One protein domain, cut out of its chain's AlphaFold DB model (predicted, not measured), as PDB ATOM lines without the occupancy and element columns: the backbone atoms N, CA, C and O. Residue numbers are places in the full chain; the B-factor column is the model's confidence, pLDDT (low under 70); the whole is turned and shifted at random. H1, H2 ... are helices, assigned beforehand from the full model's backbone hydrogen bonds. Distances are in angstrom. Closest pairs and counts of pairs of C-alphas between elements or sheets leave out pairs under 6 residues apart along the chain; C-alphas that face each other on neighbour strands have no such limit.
ATOM      1  N   ASP A  29     -19.852  41.836  17.809       37.72
ATOM      2  CA  ASP A  29     -21.170  41.762  17.168       37.72
ATOM      3  C   ASP A  29     -21.473  40.300  16.834       37.72
ATOM      4  O   ASP A  29     -21.037  39.738  15.828       37.72
ATOM      5  N   GLY A  30     -22.155  39.644  17.772       42.75
ATOM      6  CA  GLY A  30     -22.367  38.203  17.780       42.75
ATOM      7  C   GLY A  30     -22.996  37.674  16.494       42.75
ATOM      8  O   GLY A  30     -24.173  37.924  16.253       42.75
ATOM      9  N   ASN A  31     -22.210  36.920  15.708       44.25
ATOM     10  CA  ASN A  31     -22.627  35.671  15.041       44.25
ATOM     11  C   ASN A  31     -21.570  35.015  14.121       44.25
ATOM     12  O   ASN A  31     -21.844  33.928  13.615       44.25
ATOM     13  N   LEU A  32     -20.373  35.584  13.904       46.34
ATOM     14  CA  LEU A  32     -19.336  34.924  13.090       46.34
ATOM     15  C   LEU A  32     -18.167  34.425  13.952       46.34
ATOM     16  O   LEU A  32     -17.416  35.210  14.524       46.34
ATOM     17  N   SER A  33     -17.993  33.105  14.036       58.66
ATOM     18  CA  SER A  33     -16.818  32.525  14.701       58.66
ATOM     19  C   SER A  33     -15.554  32.780  13.870       58.66
ATOM     20  O   SER A  33     -15.585  32.725  12.640       58.66
ATOM     21  N   GLN A  34     -14.412  33.013  14.524       62.44
ATOM     22  CA  GLN A  34     -13.117  33.210  13.853       62.44
ATOM     23  C   GLN A  34     -12.784  32.074  12.862       62.44
ATOM     24  O   GLN A  34     -12.180  32.303  11.814       62.44
ATOM     25  N   ASN A  35     -13.255  30.859  13.154       67.75
ATOM     26  CA  ASN A  35     -13.114  29.692  12.289       67.75
ATOM     27  C   ASN A  35     -13.907  29.822  10.980       67.75
ATOM     28  O   ASN A  35     -13.366  29.517   9.922       67.75
ATOM     29  N   GLN A  36     -15.137  30.344  11.023       71.94
ATOM     30  CA  GLN A  36     -15.942  30.591   9.819       71.94
ATOM     31  C   GLN A  36     -15.321  31.675   8.932       71.94
ATOM     32  O   GLN A  36     -15.360  31.567   7.707       71.94
ATOM     33  N   LEU A  37     -14.695  32.696   9.529       75.12
ATOM     34  CA  LEU A  37     -13.956  33.701   8.763       75.12
ATOM     35  C   LEU A  37     -12.740  33.075   8.062       75.12
ATOM     36  O   LEU A  37     -12.536  33.302   6.871       75.12
ATOM     37  N   HIS A  38     -11.954  32.261   8.772       78.75
ATOM     38  CA  HIS A  38     -10.808  31.565   8.183       78.75
ATOM     39  C   HIS A  38     -11.228  30.604   7.059       78.75
ATOM     40  O   HIS A  38     -10.555  30.545   6.031       78.75
ATOM     41  N   GLU A  39     -12.348  29.898   7.220       76.75
ATOM     42  CA  GLU A  39     -12.915  29.000   6.207       76.75
ATOM     43  C   GLU A  39     -13.426  29.765   4.977       76.75
ATOM     44  O   GLU A  39     -13.181  29.356   3.839       76.75
ATOM     45  N   CYS A  40     -14.059  30.925   5.178       79.94
ATOM     46  CA  CYS A  40     -14.501  31.797   4.093       79.94
ATOM     47  C   CYS A  40     -13.315  32.370   3.303       79.94
ATOM     48  O   CYS A  40     -13.312  32.336   2.071       79.94
ATOM     49  N   VAL A  41     -12.285  32.868   3.998       81.38
ATOM     50  CA  VAL A  41     -11.056  33.368   3.357       81.38
ATOM     51  C   VAL A  41     -10.332  32.227   2.640       81.38
ATOM     52  O   VAL A  41      -9.908  32.401   1.501       81.38
ATOM     53  N   GLY A  42     -10.245  31.043   3.253       81.06
ATOM     54  CA  GLY A  42      -9.667  29.851   2.632       81.06
ATOM     55  C   GLY A  42     -10.394  29.436   1.353       81.06
ATOM     56  O   GLY A  42      -9.764  29.245   0.314       81.06
ATOM     57  N   SER A  43     -11.727  29.405   1.388       79.06
ATOM     58  CA  SER A  43     -12.564  29.103   0.221       79.06
ATOM     59  C   SER A  43     -12.376  30.123  -0.902       79.06
ATOM     60  O   SER A  43     -12.322  29.755  -2.076       79.06
ATOM     61  N   ALA A  44     -12.223  31.404  -0.558       81.50
ATOM     62  CA  ALA A  44     -11.948  32.450  -1.535       81.50
ATOM     63  C   ALA A  44     -10.554  32.322  -2.165       81.50
ATOM     64  O   ALA A  44     -10.436  32.450  -3.383       81.50
ATOM     65  N   VAL A  45      -9.521  32.008  -1.372       82.12
ATOM     66  CA  VAL A  45      -8.168  31.720  -1.881       82.12
ATOM     67  C   VAL A  45      -8.203  30.535  -2.848       82.12
ATOM     68  O   VAL A  45      -7.652  30.637  -3.940       82.12
ATOM     69  N   GLY A  46      -8.899  29.449  -2.498       77.88
ATOM     70  CA  GLY A  46      -9.046  28.290  -3.381       77.88
ATOM     71  C   GLY A  46      -9.824  28.598  -4.667       77.88
ATOM     72  O   GLY A  46      -9.514  28.053  -5.721       77.88
ATOM     73  N   ALA A  47     -10.821  29.487  -4.614       77.38
ATOM     74  CA  ALA A  47     -11.635  29.840  -5.778       77.38
ATOM     75  C   ALA A  47     -10.969  30.853  -6.727       77.38
ATOM     76  O   ALA A  47     -11.222  30.805  -7.930       77.38
ATOM     77  N   MET A  48     -10.184  31.796  -6.193       78.69
ATOM     78  CA  MET A  48      -9.574  32.899  -6.952       78.69
ATOM     79  C   MET A  48      -8.095  32.673  -7.291       78.69
ATOM     80  O   MET A  48      -7.578  33.329  -8.195       78.69
ATOM     81  N   GLY A  49      -7.416  31.784  -6.565       78.75
ATOM     82  CA  GLY A  49      -5.969  31.607  -6.625       78.75
ATOM     83  C   GLY A  49      -5.199  32.661  -5.810       78.75
ATOM     84  O   GLY A  49      -5.719  33.743  -5.510       78.75
ATOM     85  N   PRO A  50      -3.939  32.369  -5.433       82.25
ATOM     86  CA  PRO A  50      -3.143  33.251  -4.580       82.25
ATOM     87  C   PRO A  50      -2.784  34.587  -5.241       82.25
ATOM     88  O   PRO A  50      -2.725  35.588  -4.541       82.25
ATOM     89  N   GLU A  51      -2.584  34.636  -6.560       82.38
ATOM     90  CA  GLU A  51      -2.231  35.867  -7.288       82.38
ATOM     91  C   GLU A  51      -3.330  36.927  -7.198       82.38
ATOM     92  O   GLU A  51      -3.099  38.042  -6.730       82.38
ATOM     93  N   SER A  52      -4.550  36.553  -7.590       81.19
ATOM     94  CA  SER A  52      -5.712  37.445  -7.550       81.19
ATOM     95  C   SER A  52      -6.050  37.859  -6.119       81.19
ATOM     96  O   SER A  52      -6.467  38.991  -5.886       81.19
ATOM     97  N   PHE A  53      -5.866  36.954  -5.154       84.00
ATOM     98  CA  PHE A  53      -6.116  37.244  -3.747       84.00
ATOM     99  C   PHE A  53      -5.075  38.209  -3.162       84.00
ATOM    100  O   PHE A  53      -5.447  39.202  -2.544       84.00
ATOM    101  N   LEU A  54      -3.780  37.965  -3.382       81.19
ATOM    102  CA  LEU A  54      -2.702  38.812  -2.858       81.19
ATOM    103  C   LEU A  54      -2.620  40.175  -3.560       81.19
ATOM    104  O   LEU A  54      -2.125  41.126  -2.962       81.19
ATOM    105  N   ALA A  55      -3.157  40.301  -4.778       80.62
ATOM    106  CA  ALA A  55      -3.369  41.598  -5.420       80.62
ATOM    107  C   ALA A  55      -4.433  42.447  -4.697       80.62
ATOM    108  O   ALA A  55      -4.337  43.673  -4.679       80.62
ATOM    109  N   LEU A  56      -5.442  41.808  -4.093       78.75
ATOM    110  CA  LEU A  56      -6.479  42.484  -3.305       78.75
ATOM    111  C   LEU A  56      -6.036  42.722  -1.858       78.75
ATOM    112  O   LEU A  56      -6.326  43.773  -1.291       78.75
ATOM    113  N   LEU A  57      -5.331  41.756  -1.264       75.88
ATOM    114  CA  LEU A  57      -4.819  41.821   0.101       75.88
ATOM    115  C   LEU A  57      -3.309  41.516   0.123       75.88
ATOM    116  O   LEU A  57      -2.914  40.374   0.381       75.88
ATOM    117  N   PRO A  58      -2.449  42.520  -0.127       72.62
ATOM    118  CA  PRO A  58      -1.006  42.323  -0.105       72.62
ATOM    119  C   PRO A  58      -0.508  42.026   1.314       72.62
ATOM    120  O   PRO A  58      -0.999  42.579   2.306       72.62
ATOM    121  N   LEU A  59       0.519  41.175   1.415       69.25
ATOM    122  CA  LEU A  59       1.251  40.945   2.658       69.25
ATOM    123  C   LEU A  59       1.984  42.251   3.009       69.25
ATOM    124  O   LEU A  59       3.036  42.542   2.450       69.25
ATOM    125  N   LYS A  60       1.409  43.079   3.890       65.38
ATOM    126  CA  LYS A  60       2.000  44.352   4.349       65.38
ATOM    127  C   LYS A  60       3.268  44.100   5.190       65.38
ATOM    128  O   LYS A  60       3.227  44.207   6.412       65.38
ATOM    129  N   LEU A  61       4.376  43.722   4.547       62.75
ATOM    130  CA  LEU A  61       5.648  43.347   5.190       62.75
ATOM    131  C   LEU A  61       6.607  44.534   5.412       62.75
ATOM    132  O   LEU A  61       7.637  44.379   6.066       62.75
ATOM    133  N   ASP A  62       6.269  45.724   4.908       57.25
ATOM    134  CA  ASP A  62       7.138  46.908   4.996       57.25
ATOM    135  C   ASP A  62       7.070  47.632   6.350       57.25
ATOM    136  O   ASP A  62       7.983  48.385   6.697       57.25
ATOM    137  N   ILE A  63       6.049  47.364   7.166       56.09
ATOM    138  CA  ILE A  63       5.793  48.092   8.417       56.09
ATOM    139  C   ILE A  63       6.861  47.747   9.474       56.09
ATOM    140  O   ILE A  63       7.168  46.580   9.702       56.09
ATOM    141  N   GLU A  64       7.424  48.768  10.132       52.88
ATOM    142  CA  GLU A  64       8.428  48.630  11.208       52.88
ATOM    143  C   GLU A  64       7.934  47.795  12.406       52.88
ATOM    144  O   GLU A  64       8.722  47.092  13.037       52.88
ATOM    145  N   ASP A  65       6.622  47.790  12.650       53.72
ATOM    146  CA  ASP A  65       5.937  46.932  13.618       53.72
ATOM    147  C   ASP A  65       5.506  45.590  12.994       53.72
ATOM    148  O   ASP A  65       4.382  45.437  12.503       53.72
ATOM    149  N   LEU A  66       6.357  44.564  13.101       54.94
ATOM    150  CA  LEU A  66       5.995  43.182  12.737       54.94
ATOM    151  C   LEU A  66       4.809  42.628  13.553       54.94
ATOM    152  O   LEU A  66       4.171  41.666  13.126       54.94
ATOM    153  N   SER A  67       4.484  43.227  14.702       49.56
ATOM    154  CA  SER A  67       3.338  42.855  15.548       49.56
ATOM    155  C   SER A  67       1.983  43.026  14.848       49.56
ATOM    156  O   SER A  67       1.013  42.383  15.236       49.56
ATOM    157  N   LYS A  68       1.925  43.854  13.794       51.09
ATOM    158  CA  LYS A  68       0.732  44.092  12.961       51.09
ATOM    159  C   LYS A  68       0.736  43.283  11.659       51.09
ATOM    160  O   LYS A  68      -0.175  43.435  10.846       51.09
ATOM    161  N   SER A  69       1.760  42.457  11.428       56.62
ATOM    162  CA  SER A  69       1.848  41.641  10.216       56.62
ATOM    163  C   SER A  69       0.760  40.561  10.204       56.62
ATOM    164  O   SER A  69       0.375  40.016  11.240       56.62
ATOM    165  N   ILE A  70       0.233  40.264   9.013       64.50
ATOM    166  CA  ILE A  70      -0.893  39.344   8.786       64.50
ATOM    167  C   ILE A  70      -0.416  37.880   8.928       64.50
ATOM    168  O   ILE A  70      -0.496  37.082   7.998       64.50
ATOM    169  N   LEU A  71       0.128  37.510  10.094       69.75
ATOM    170  CA  LEU A  71       0.718  36.187  10.333       69.75
ATOM    171  C   LEU A  71      -0.316  35.056  10.258       69.75
ATOM    172  O   LEU A  71       0.006  33.936   9.859       69.75
ATOM    173  N   TRP A  72      -1.570  35.356  10.603       78.12
ATOM    174  CA  TRP A  72      -2.688  34.418  10.500       78.12
ATOM    175  C   TRP A  72      -2.959  33.994   9.048       78.12
ATOM    176  O   TRP A  72      -3.333  32.846   8.805       78.12
ATOM    177  N   LEU A  73      -2.687  34.872   8.077       79.75
ATOM    178  CA  LEU A  73      -2.930  34.595   6.664       79.75
ATOM    179  C   LEU A  73      -1.966  33.541   6.110       79.75
ATOM    180  O   LEU A  73      -2.379  32.743   5.275       79.75
ATOM    181  N   PHE A  74      -0.730  33.438   6.620       78.44
ATOM    182  CA  PHE A  74       0.191  32.366   6.212       78.44
ATOM    183  C   PHE A  74      -0.387  30.972   6.478       78.44
ATOM    184  O   PHE A  74      -0.218  30.073   5.656       78.44
ATOM    185  N   ARG A  75      -1.105  30.788   7.596       77.75
ATOM    186  CA  ARG A  75      -1.740  29.503   7.933       77.75
ATOM    187  C   ARG A  75      -2.843  29.149   6.935       77.75
ATOM    188  O   ARG A  75      -2.905  28.011   6.483       77.75
ATOM    189  N   ILE A  76      -3.661  30.132   6.559       79.25
ATOM    190  CA  ILE A  76      -4.767  29.949   5.609       79.25
ATOM    191  C   ILE A  76      -4.237  29.706   4.196       79.25
ATOM    192  O   ILE A  76      -4.679  28.768   3.534       79.25
ATOM    193  N   LEU A  77      -3.256  30.498   3.752       81.62
ATOM    194  CA  LEU A  77      -2.598  30.318   2.456       81.62
ATOM    195  C   LEU A  77      -1.971  28.922   2.353       81.62
ATOM    196  O   LEU A  77      -2.161  28.232   1.356       81.62
ATOM    197  N   LYS A  78      -1.301  28.453   3.410       81.50
ATOM    198  CA  LYS A  78      -0.682  27.122   3.429       81.50
ATOM    199  C   LYS A  78      -1.677  25.973   3.206       81.50
ATOM    200  O   LYS A  78      -1.307  24.944   2.654       81.50
ATOM    201  N   GLN A  79      -2.923  26.122   3.650       77.81
ATOM    202  CA  GLN A  79      -3.933  25.061   3.566       77.81
ATOM    203  C   GLN A  79      -4.781  25.122   2.289       77.81
ATOM    204  O   GLN A  79      -5.272  24.088   1.849       77.81
ATOM    205  N   ASN A  80      -4.949  26.309   1.695       77.94
ATOM    206  CA  ASN A  80      -5.971  26.545   0.668       77.94
ATOM    207  C   ASN A  80      -5.424  26.896  -0.723       77.94
ATOM    208  O   ASN A  80      -6.207  27.044  -1.659       77.94
ATOM    209  N   ILE A  81      -4.103  27.034  -0.888       80.19
ATOM    210  CA  ILE A  81      -3.513  27.231  -2.216       80.19
ATOM    211  C   ILE A  81      -3.588  25.920  -3.009       80.19
ATOM    212  O   ILE A  81      -3.004  24.904  -2.624       80.19
ATOM    213  N   ILE A  82      -4.312  25.973  -4.124       75.50
ATOM    214  CA  ILE A  82      -4.478  24.905  -5.112       75.50
ATOM    215  C   ILE A  82      -4.461  25.581  -6.491       75.50
ATOM    216  O   ILE A  82      -5.108  26.613  -6.657       75.50
ATOM    217  N   GLY A  83      -3.738  25.028  -7.470       72.06
ATOM    218  CA  GLY A  83      -3.783  25.536  -8.849       72.06
ATOM    219  C   GLY A  83      -3.030  26.848  -9.096       72.06
ATOM    220  O   GLY A  83      -3.423  27.610  -9.971       72.06
ATOM    221  N   ALA A  84      -1.996  27.156  -8.311       82.19
ATOM    222  CA  ALA A  84      -1.244  28.410  -8.433       82.19
ATOM    223  C   ALA A  84      -0.182  28.377  -9.545       82.19
ATOM    224  O   ALA A  84       0.306  27.299  -9.902       82.19
ATOM    225  N   HIS A  85       0.239  29.553 -10.027       81.25
ATOM    226  CA  HIS A  85       1.418  29.666 -10.882       81.25
ATOM    227  C   HIS A  85       2.706  29.685 -10.039       81.25
ATOM    228  O   HIS A  85       2.862  30.464  -9.092       81.25
ATOM    229  N   LEU A  86       3.663  28.824 -10.381       83.69
ATOM    230  CA  LEU A  86       4.994  28.779  -9.777       83.69
ATOM    231  C   LEU A  86       5.815  30.019 -10.127       83.69
ATOM    232  O   LEU A  86       6.608  30.470  -9.300       83.69
ATOM    233  N   SER A  87       5.593  30.619 -11.297       84.38
ATOM    234  CA  SER A  87       6.191  31.907 -11.668       84.38
ATOM    235  C   SER A  87       5.870  33.021 -10.666       84.38
ATOM    236  O   SER A  87       6.747  33.825 -10.344       84.38
ATOM    237  N   PHE A  88       4.664  33.046 -10.090       84.56
ATOM    238  CA  PHE A  88       4.318  34.006  -9.039       84.56
ATOM    239  C   PHE A  88       5.145  33.789  -7.764       84.56
ATOM    240  O   PHE A  88       5.586  34.751  -7.129       84.56
ATOM    241  N   PHE A  89       5.415  32.532  -7.400       85.62
ATOM    242  CA  PHE A  89       6.304  32.234  -6.278       85.62
ATOM    243  C   PHE A  89       7.720  32.768  -6.545       85.62
ATOM    244  O   PHE A  89       8.290  33.458  -5.697       85.62
ATOM    245  N   THR A  90       8.260  32.513  -7.739       84.81
ATOM    246  CA  THR A  90       9.592  32.973  -8.159       84.81
ATOM    247  C   THR A  90       9.704  34.498  -8.220       84.81
ATOM    248  O   THR A  90      10.697  35.056  -7.766       84.81
ATOM    249  N   ASN A  91       8.689  35.197  -8.727       86.31
ATOM    250  CA  ASN A  91       8.770  36.644  -8.945       86.31
ATOM    251  C   ASN A  91       8.387  37.452  -7.700       86.31
ATOM    252  O   ASN A  91       9.075  38.404  -7.333       86.31
ATOM    253  N   SER A  92       7.296  37.084  -7.028       83.94
ATOM    254  CA  SER A  92       6.733  37.878  -5.930       83.94
ATOM    255  C   SER A  92       7.181  37.368  -4.563       83.94
ATOM    256  O   SER A  92       7.707  38.142  -3.762       83.94
ATOM    257  N   ILE A  93       7.023  36.068  -4.284       85.31
ATOM    258  CA  ILE A  93       7.352  35.510  -2.961       85.31
ATOM    259  C   ILE A  93       8.864  35.528  -2.714       85.31
ATOM    260  O   ILE A  93       9.300  35.965  -1.648       85.31
ATOM    261  N   MET A  94       9.682  35.128  -3.692       85.50
ATOM    262  CA  MET A  94      11.141  35.138  -3.531       85.50
ATOM    263  C   MET A  94      11.727  36.552  -3.443       85.50
ATOM    264  O   MET A  94      12.684  36.757  -2.695       85.50
ATOM    265  N   SER A  95      11.134  37.532  -4.132       85.69
ATOM    266  CA  SER A  95      11.510  38.945  -3.976       85.69
ATOM    267  C   SER A  95      11.267  39.427  -2.538       85.69
ATOM    268  O   SER A  95      12.167  39.993  -1.912       85.69
ATOM    269  N   MET A  96      10.113  39.081  -1.948       82.25
ATOM    270  CA  MET A  96       9.834  39.353  -0.531       82.25
ATOM    271  C   MET A  96      10.815  38.636   0.406       82.25
ATOM    272  O   MET A  96      11.297  39.243   1.360       82.25
ATOM    273  N   VAL A  97      11.167  37.374   0.129       84.88
ATOM    274  CA  VAL A  97      12.189  36.640   0.901       84.88
ATOM    275  C   VAL A  97      13.538  37.364   0.856       84.88
ATOM    276  O   VAL A  97      14.180  37.512   1.896       84.88
ATOM    277  N   GLY A  98      13.962  37.843  -0.317       84.81
ATOM    278  CA  GLY A  98      15.203  38.602  -0.482       84.81
ATOM    279  C   GLY A  98      15.206  39.909   0.317       84.81
ATOM    280  O   GLY A  98      16.149  40.171   1.066       84.81
ATOM    281  N   ALA A  99      14.124  40.687   0.222       85.12
ATOM    282  CA  ALA A  99      13.962  41.932   0.970       85.12
ATOM    283  C   ALA A  99      13.969  41.699   2.492       85.12
ATOM    284  O   ALA A  99      14.666  42.399   3.232       85.12
ATOM    285  N   MET A 100      13.251  40.677   2.965       83.44
ATOM    286  CA  MET A 100      13.200  40.330   4.387       83.44
ATOM    287  C   MET A 100      14.557  39.846   4.907       83.44
ATOM    288  O   MET A 100      14.975  40.268   5.981       83.44
ATOM    289  N   LYS A 101      15.308  39.050   4.136       86.00
ATOM    290  CA  LYS A 101      16.677  38.653   4.513       86.00
ATOM    291  C   LYS A 101      17.616  39.842   4.636       86.00
ATOM    292  O   LYS A 101      18.357  39.937   5.610       86.00
ATOM    293  N   GLN A 102      17.557  40.780   3.689       86.94
ATOM    294  CA  GLN A 102      18.361  41.998   3.769       86.94
ATOM    295  C   GLN A 102      17.993  42.825   5.010       86.94
ATOM    296  O   GLN A 102      18.872  43.384   5.664       86.94
ATOM    297  N   ARG A 103      16.704  42.876   5.365       84.56
ATOM    298  CA  ARG A 103      16.223  43.556   6.572       84.56
ATOM    299  C   ARG A 103      16.681  42.857   7.855       84.56
ATOM    300  O   ARG A 103      17.107  43.543   8.779       84.56
ATOM    301  N   SER A 104      16.643  41.525   7.894       85.69
ATOM    302  CA  SER A 104      17.164  40.732   9.014       85.69
ATOM    303  C   SER A 104      18.652  41.022   9.239       85.69
ATOM    304  O   SER A 104      19.033  41.444  10.329       85.69
ATOM    305  N   ALA A 105      19.460  40.981   8.172       88.62
ATOM    306  CA  ALA A 105      20.891  41.289   8.233       88.62
ATOM    307  C   ALA A 105      21.180  42.717   8.740       88.62
ATOM    308  O   ALA A 105      22.090  42.918   9.542       88.62
ATOM    309  N   ARG A 106      20.383  43.719   8.333       88.25
ATOM    310  CA  ARG A 106      20.503  45.091   8.868       88.25
ATOM    311  C   ARG A 106      20.242  45.139  10.374       88.25
ATOM    312  O   ARG A 106      21.008  45.767  11.098       88.25
ATOM    313  N   PHE A 107      19.207  44.452  10.858       85.06
ATOM    314  CA  PHE A 107      18.912  44.408  12.291       85.06
ATOM    315  C   PHE A 107      19.961  43.647  13.105       85.06
ATOM    316  O   PHE A 107      20.215  44.028  14.248       85.06
ATOM    317  N   GLU A 108      20.608  42.632  12.531       87.88
ATOM    318  CA  GLU A 108      21.775  41.997  13.149       87.88
ATOM    319  C   GLU A 108      22.949  42.976  13.274       87.88
ATOM    320  O   GLU A 108      23.531  43.085  14.354       87.88
ATOM    321  N   CYS A 109      23.247  43.751  12.222       88.69
ATOM    322  CA  CYS A 109      24.282  44.791  12.262       88.69
ATOM    323  C   CYS A 109      23.974  45.904  13.280       88.69
ATOM    324  O   CYS A 109      24.889  46.438  13.901       88.69
ATOM    325  N   GLU A 110      22.697  46.235  13.483       90.19
ATOM    326  CA  GLU A 110      22.235  47.202  14.488       90.19
ATOM    327  C   GLU A 110      22.175  46.630  15.923       90.19
ATOM    328  O   GLU A 110      21.814  47.345  16.858       90.19
ATOM    329  N   GLY A 111      22.481  45.341  16.125       85.81
ATOM    330  CA  GLY A 111      22.405  44.673  17.431       85.81
ATOM    331  C   GLY A 111      20.983  44.317  17.894       85.81
ATOM    332  O   GLY A 111      20.791  43.856  19.022       85.81
ATOM    333  N   LYS A 112      19.966  44.475  17.038       86.50
ATOM    334  CA  LYS A 112      18.554  44.156  17.317       86.50
ATOM    335  C   LYS A 112      18.240  42.685  17.003       86.50
ATOM    336  O   LYS A 112      17.434  42.367  16.130       86.50
ATOM    337  N   ILE A 113      18.838  41.778  17.777       85.06
ATOM    338  CA  ILE A 113      18.764  40.317  17.563       85.06
ATOM    339  C   ILE A 113      17.318  39.783  17.589       85.06
ATOM    340  O   ILE A 113      16.974  38.885  16.824       85.06
ATOM    341  N   TYR A 114      16.453  40.313  18.460       81.19
ATOM    342  CA  TYR A 114      15.060  39.852  18.556       81.19
ATOM    343  C   TYR A 114      14.258  40.165  17.283       81.19
ATOM    344  O   TYR A 114      13.530  39.309  16.781       81.19
ATOM    345  N   SER A 115      14.426  41.370  16.736       79.62
ATOM    346  CA  SER A 115      13.748  41.790  15.507       79.62
ATOM    347  C   SER A 115      14.266  41.031  14.287       79.62
ATOM    348  O   SER A 115      13.455  40.626  13.457       79.62
ATOM    349  N   ALA A 116      15.578  40.762  14.219       82.06
ATOM    350  CA  ALA A 116      16.172  39.906  13.191       82.06
ATOM    351  C   ALA A 116      15.549  38.497  13.205       82.06
ATOM    352  O   ALA A 116      14.947  38.076  12.220       82.06
ATOM    353  N   ARG A 117      15.518  37.836  14.372       84.12
ATOM    354  CA  ARG A 117      14.896  36.504  14.523       84.12
ATOM    355  C   ARG A 117      13.408  36.472  14.169       84.12
ATOM    356  O   ARG A 117      12.917  35.466  13.662       84.12
ATOM    357  N   SER A 118      12.672  37.545  14.459       81.50
ATOM    358  CA  SER A 118      11.257  37.660  14.085       81.50
ATOM    359  C   SER A 118      11.083  37.670  12.561       81.50
ATOM    360  O   SER A 118      10.223  36.972  12.022       81.50
ATOM    361  N   ILE A 119      11.954  38.396  11.853       82.25
ATOM    362  CA  ILE A 119      11.969  38.440  10.386       82.25
ATOM    363  C   ILE A 119      12.420  37.108   9.798       82.25
ATOM    364  O   ILE A 119      11.814  36.654   8.830       82.25
ATOM    365  N   ASP A 120      13.393  36.431  10.406       83.12
ATOM    366  CA  ASP A 120      13.783  35.077   9.996       83.12
ATOM    367  C   ASP A 120      12.601  34.096  10.115       83.12
ATOM    368  O   ASP A 120      12.388  33.253   9.243       83.12
ATOM    369  N   GLY A 121      11.751  34.263  11.136       82.56
ATOM    370  CA  GLY A 121      10.487  33.532  11.266       82.56
ATOM    371  C   GLY A 121       9.500  33.799  10.120       82.56
ATOM    372  O   GLY A 121       8.815  32.877   9.660       82.56
ATOM    373  N   ILE A 122       9.448  35.031   9.604       82.06
ATOM    374  CA  ILE A 122       8.654  35.379   8.413       82.06
ATOM    375  C   ILE A 122       9.277  34.777   7.152       82.06
ATOM    376  O   ILE A 122       8.552  34.209   6.339       82.06
ATOM    377  N   VAL A 123      10.603  34.835   6.998       85.38
ATOM    378  CA  VAL A 123      11.328  34.199   5.885       85.38
ATOM    379  C   VAL A 123      11.026  32.701   5.838       85.38
ATOM    380  O   VAL A 123      10.668  32.176   4.784       85.38
ATOM    381  N   TYR A 124      11.078  32.019   6.984       86.44
ATOM    382  CA  TYR A 124      10.692  30.614   7.087       86.44
ATOM    383  C   TYR A 124       9.216  30.394   6.722       86.44
ATOM    384  O   TYR A 124       8.885  29.450   6.004       86.44
ATOM    385  N   SER A 125       8.322  31.278   7.176       83.81
ATOM    386  CA  SER A 125       6.886  31.197   6.872       83.81
ATOM    387  C   SER A 125       6.602  31.364   5.377       83.81
ATOM    388  O   SER A 125       5.811  30.594   4.831       83.81
ATOM    389  N   LEU A 126       7.294  32.286   4.698       86.38
ATOM    390  CA  LEU A 126       7.231  32.475   3.245       86.38
ATOM    391  C   LEU A 126       7.700  31.219   2.501       86.38
ATOM    392  O   LEU A 126       6.992  30.727   1.624       86.38
ATOM    393  N   TRP A 127       8.831  30.636   2.906       88.19
ATOM    394  CA  TRP A 127       9.284  29.354   2.361       88.19
ATOM    395  C   TRP A 127       8.279  28.228   2.610       88.19
ATOM    396  O   TRP A 127       8.046  27.408   1.726       88.19
ATOM    397  N   SER A 128       7.633  28.201   3.778       85.75
ATOM    398  CA  SER A 128       6.654  27.171   4.142       85.75
ATOM    399  C   SER A 128       5.392  27.169   3.274       85.75
ATOM    400  O   SER A 128       4.643  26.191   3.311       85.75
ATOM    401  N   LEU A 129       5.171  28.224   2.478       85.75
ATOM    402  CA  LEU A 129       4.115  28.266   1.472       85.75
ATOM    403  C   LEU A 129       4.450  27.417   0.237       85.75
ATOM    404  O   LEU A 129       3.520  26.920  -0.396       85.75
ATOM    405  N   LEU A 130       5.734  27.201  -0.084       86.38
ATOM    406  CA  LEU A 130       6.193  26.514  -1.301       86.38
ATOM    407  C   LEU A 130       5.547  25.132  -1.536       86.38
ATOM    408  O   LEU A 130       5.135  24.877  -2.667       86.38
ATOM    409  N   PRO A 131       5.411  24.235  -0.536       82.75
ATOM    410  CA  PRO A 131       4.709  22.963  -0.728       82.75
ATOM    411  C   PRO A 131       3.261  23.140  -1.205       82.75
ATOM    412  O   PRO A 131       2.788  22.362  -2.023       82.75
ATOM    413  N   SER A 132       2.582  24.187  -0.735       78.75
ATOM    414  CA  SER A 132       1.184  24.498  -1.071       78.75
ATOM    415  C   SER A 132       1.046  25.023  -2.501       78.75
ATOM    416  O   SER A 132       0.146  24.610  -3.220       78.75
ATOM    417  N   PHE A 133       1.989  25.859  -2.956       78.44
ATOM    418  CA  PHE A 133       2.058  26.326  -4.352       78.44
ATOM    419  C   PHE A 133       2.261  25.192  -5.364       78.44
ATOM    420  O   PHE A 133       1.992  25.367  -6.548       78.44
ATOM    421  N   ARG A 134       2.714  24.020  -4.908       72.81
ATOM    422  CA  ARG A 134       2.927  22.838  -5.748       72.81
ATOM    423  C   ARG A 134       1.751  21.870  -5.772       72.81
ATOM    424  O   ARG A 134       1.882  20.822  -6.388       72.81
ATOM    425  N   ASN A 135       0.619  22.206  -5.160       74.19
ATOM    426  CA  ASN A 135      -0.613  21.445  -5.337       74.19
ATOM    427  C   ASN A 135      -1.252  21.786  -6.692       74.19
ATOM    428  O   ASN A 135      -1.936  22.803  -6.812       74.19
ATOM    429  N   TYR A 136      -1.049  20.916  -7.686       67.25
ATOM    430  CA  TYR A 136      -1.556  21.056  -9.066       67.25
ATOM    431  C   TYR A 136      -1.157  22.368  -9.786       67.25
ATOM    432  O   TYR A 136      -2.030  23.089 -10.264       67.25
TER     433      TYR A 136
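Overview. This is residues 29 to 136 of the 871 residues of the protein "NUC173 domain-containing protein" of Capsicum chinense (UniProt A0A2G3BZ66). A long helical hairpin, H4 and H5 side by side, makes one end of the domain; H3 and short H6 sit by the hairpin's open end, and H1 packs on H3, with residues 29 to 37 sticking out, and with them the whole has a flat outline. H2 is near H1 and H4. The printed part has 108 residues with six named helices, H1 to H6 in order, and no named strand: all helix. It is compact, radius of gyration of the C-alphas 15.1 A, spanning 44 by 39 by 20 A.

Arrangement. Start at H4, residues 86 to 109, with a kink of 27 degrees near residue 94. It touches H5, residues 113 to 127, in a hairpin, at a shallow tilt of 10 degrees, opposite ways; the closest C-alphas, of Ser 104 and Ala 116, are 4.4 A apart. H6, residues 130 to 133, touches H3, residues 71 to 80, the closest C-alphas being Lys 78 and Ser 132, 5.5 A. H3 touches H1, residues 34 to 48, at a steep tilt of 55 degrees, closest at C-alphas Asn 80 and Gly 42, 5.3 A. H2, residues 50 to 56, is close but not clearly touching H1, closest at C-alphas Phe 53 and Val 45, 6.2 A. Every O i to N i+4 pair is within hydrogen-bond range in H1, H2 and H5, 4 of 6 in H3 and 18 of 20 in H4; H6 is too short for one.

Along the chain. Find C-alpha 34 at (-13.117, 33.210, 13.853); H1 runs 21.1 A from there. H4 runs 33.4 A to C-alpha 109 at (24.282, 44.791, 12.262), and H5 21.0 A.

Size, cuts and confidence. The printed part has no cut. The link from H2 to H3 is long. Residues 29 to 35, 59 to 71 and 136 have pLDDT under 70.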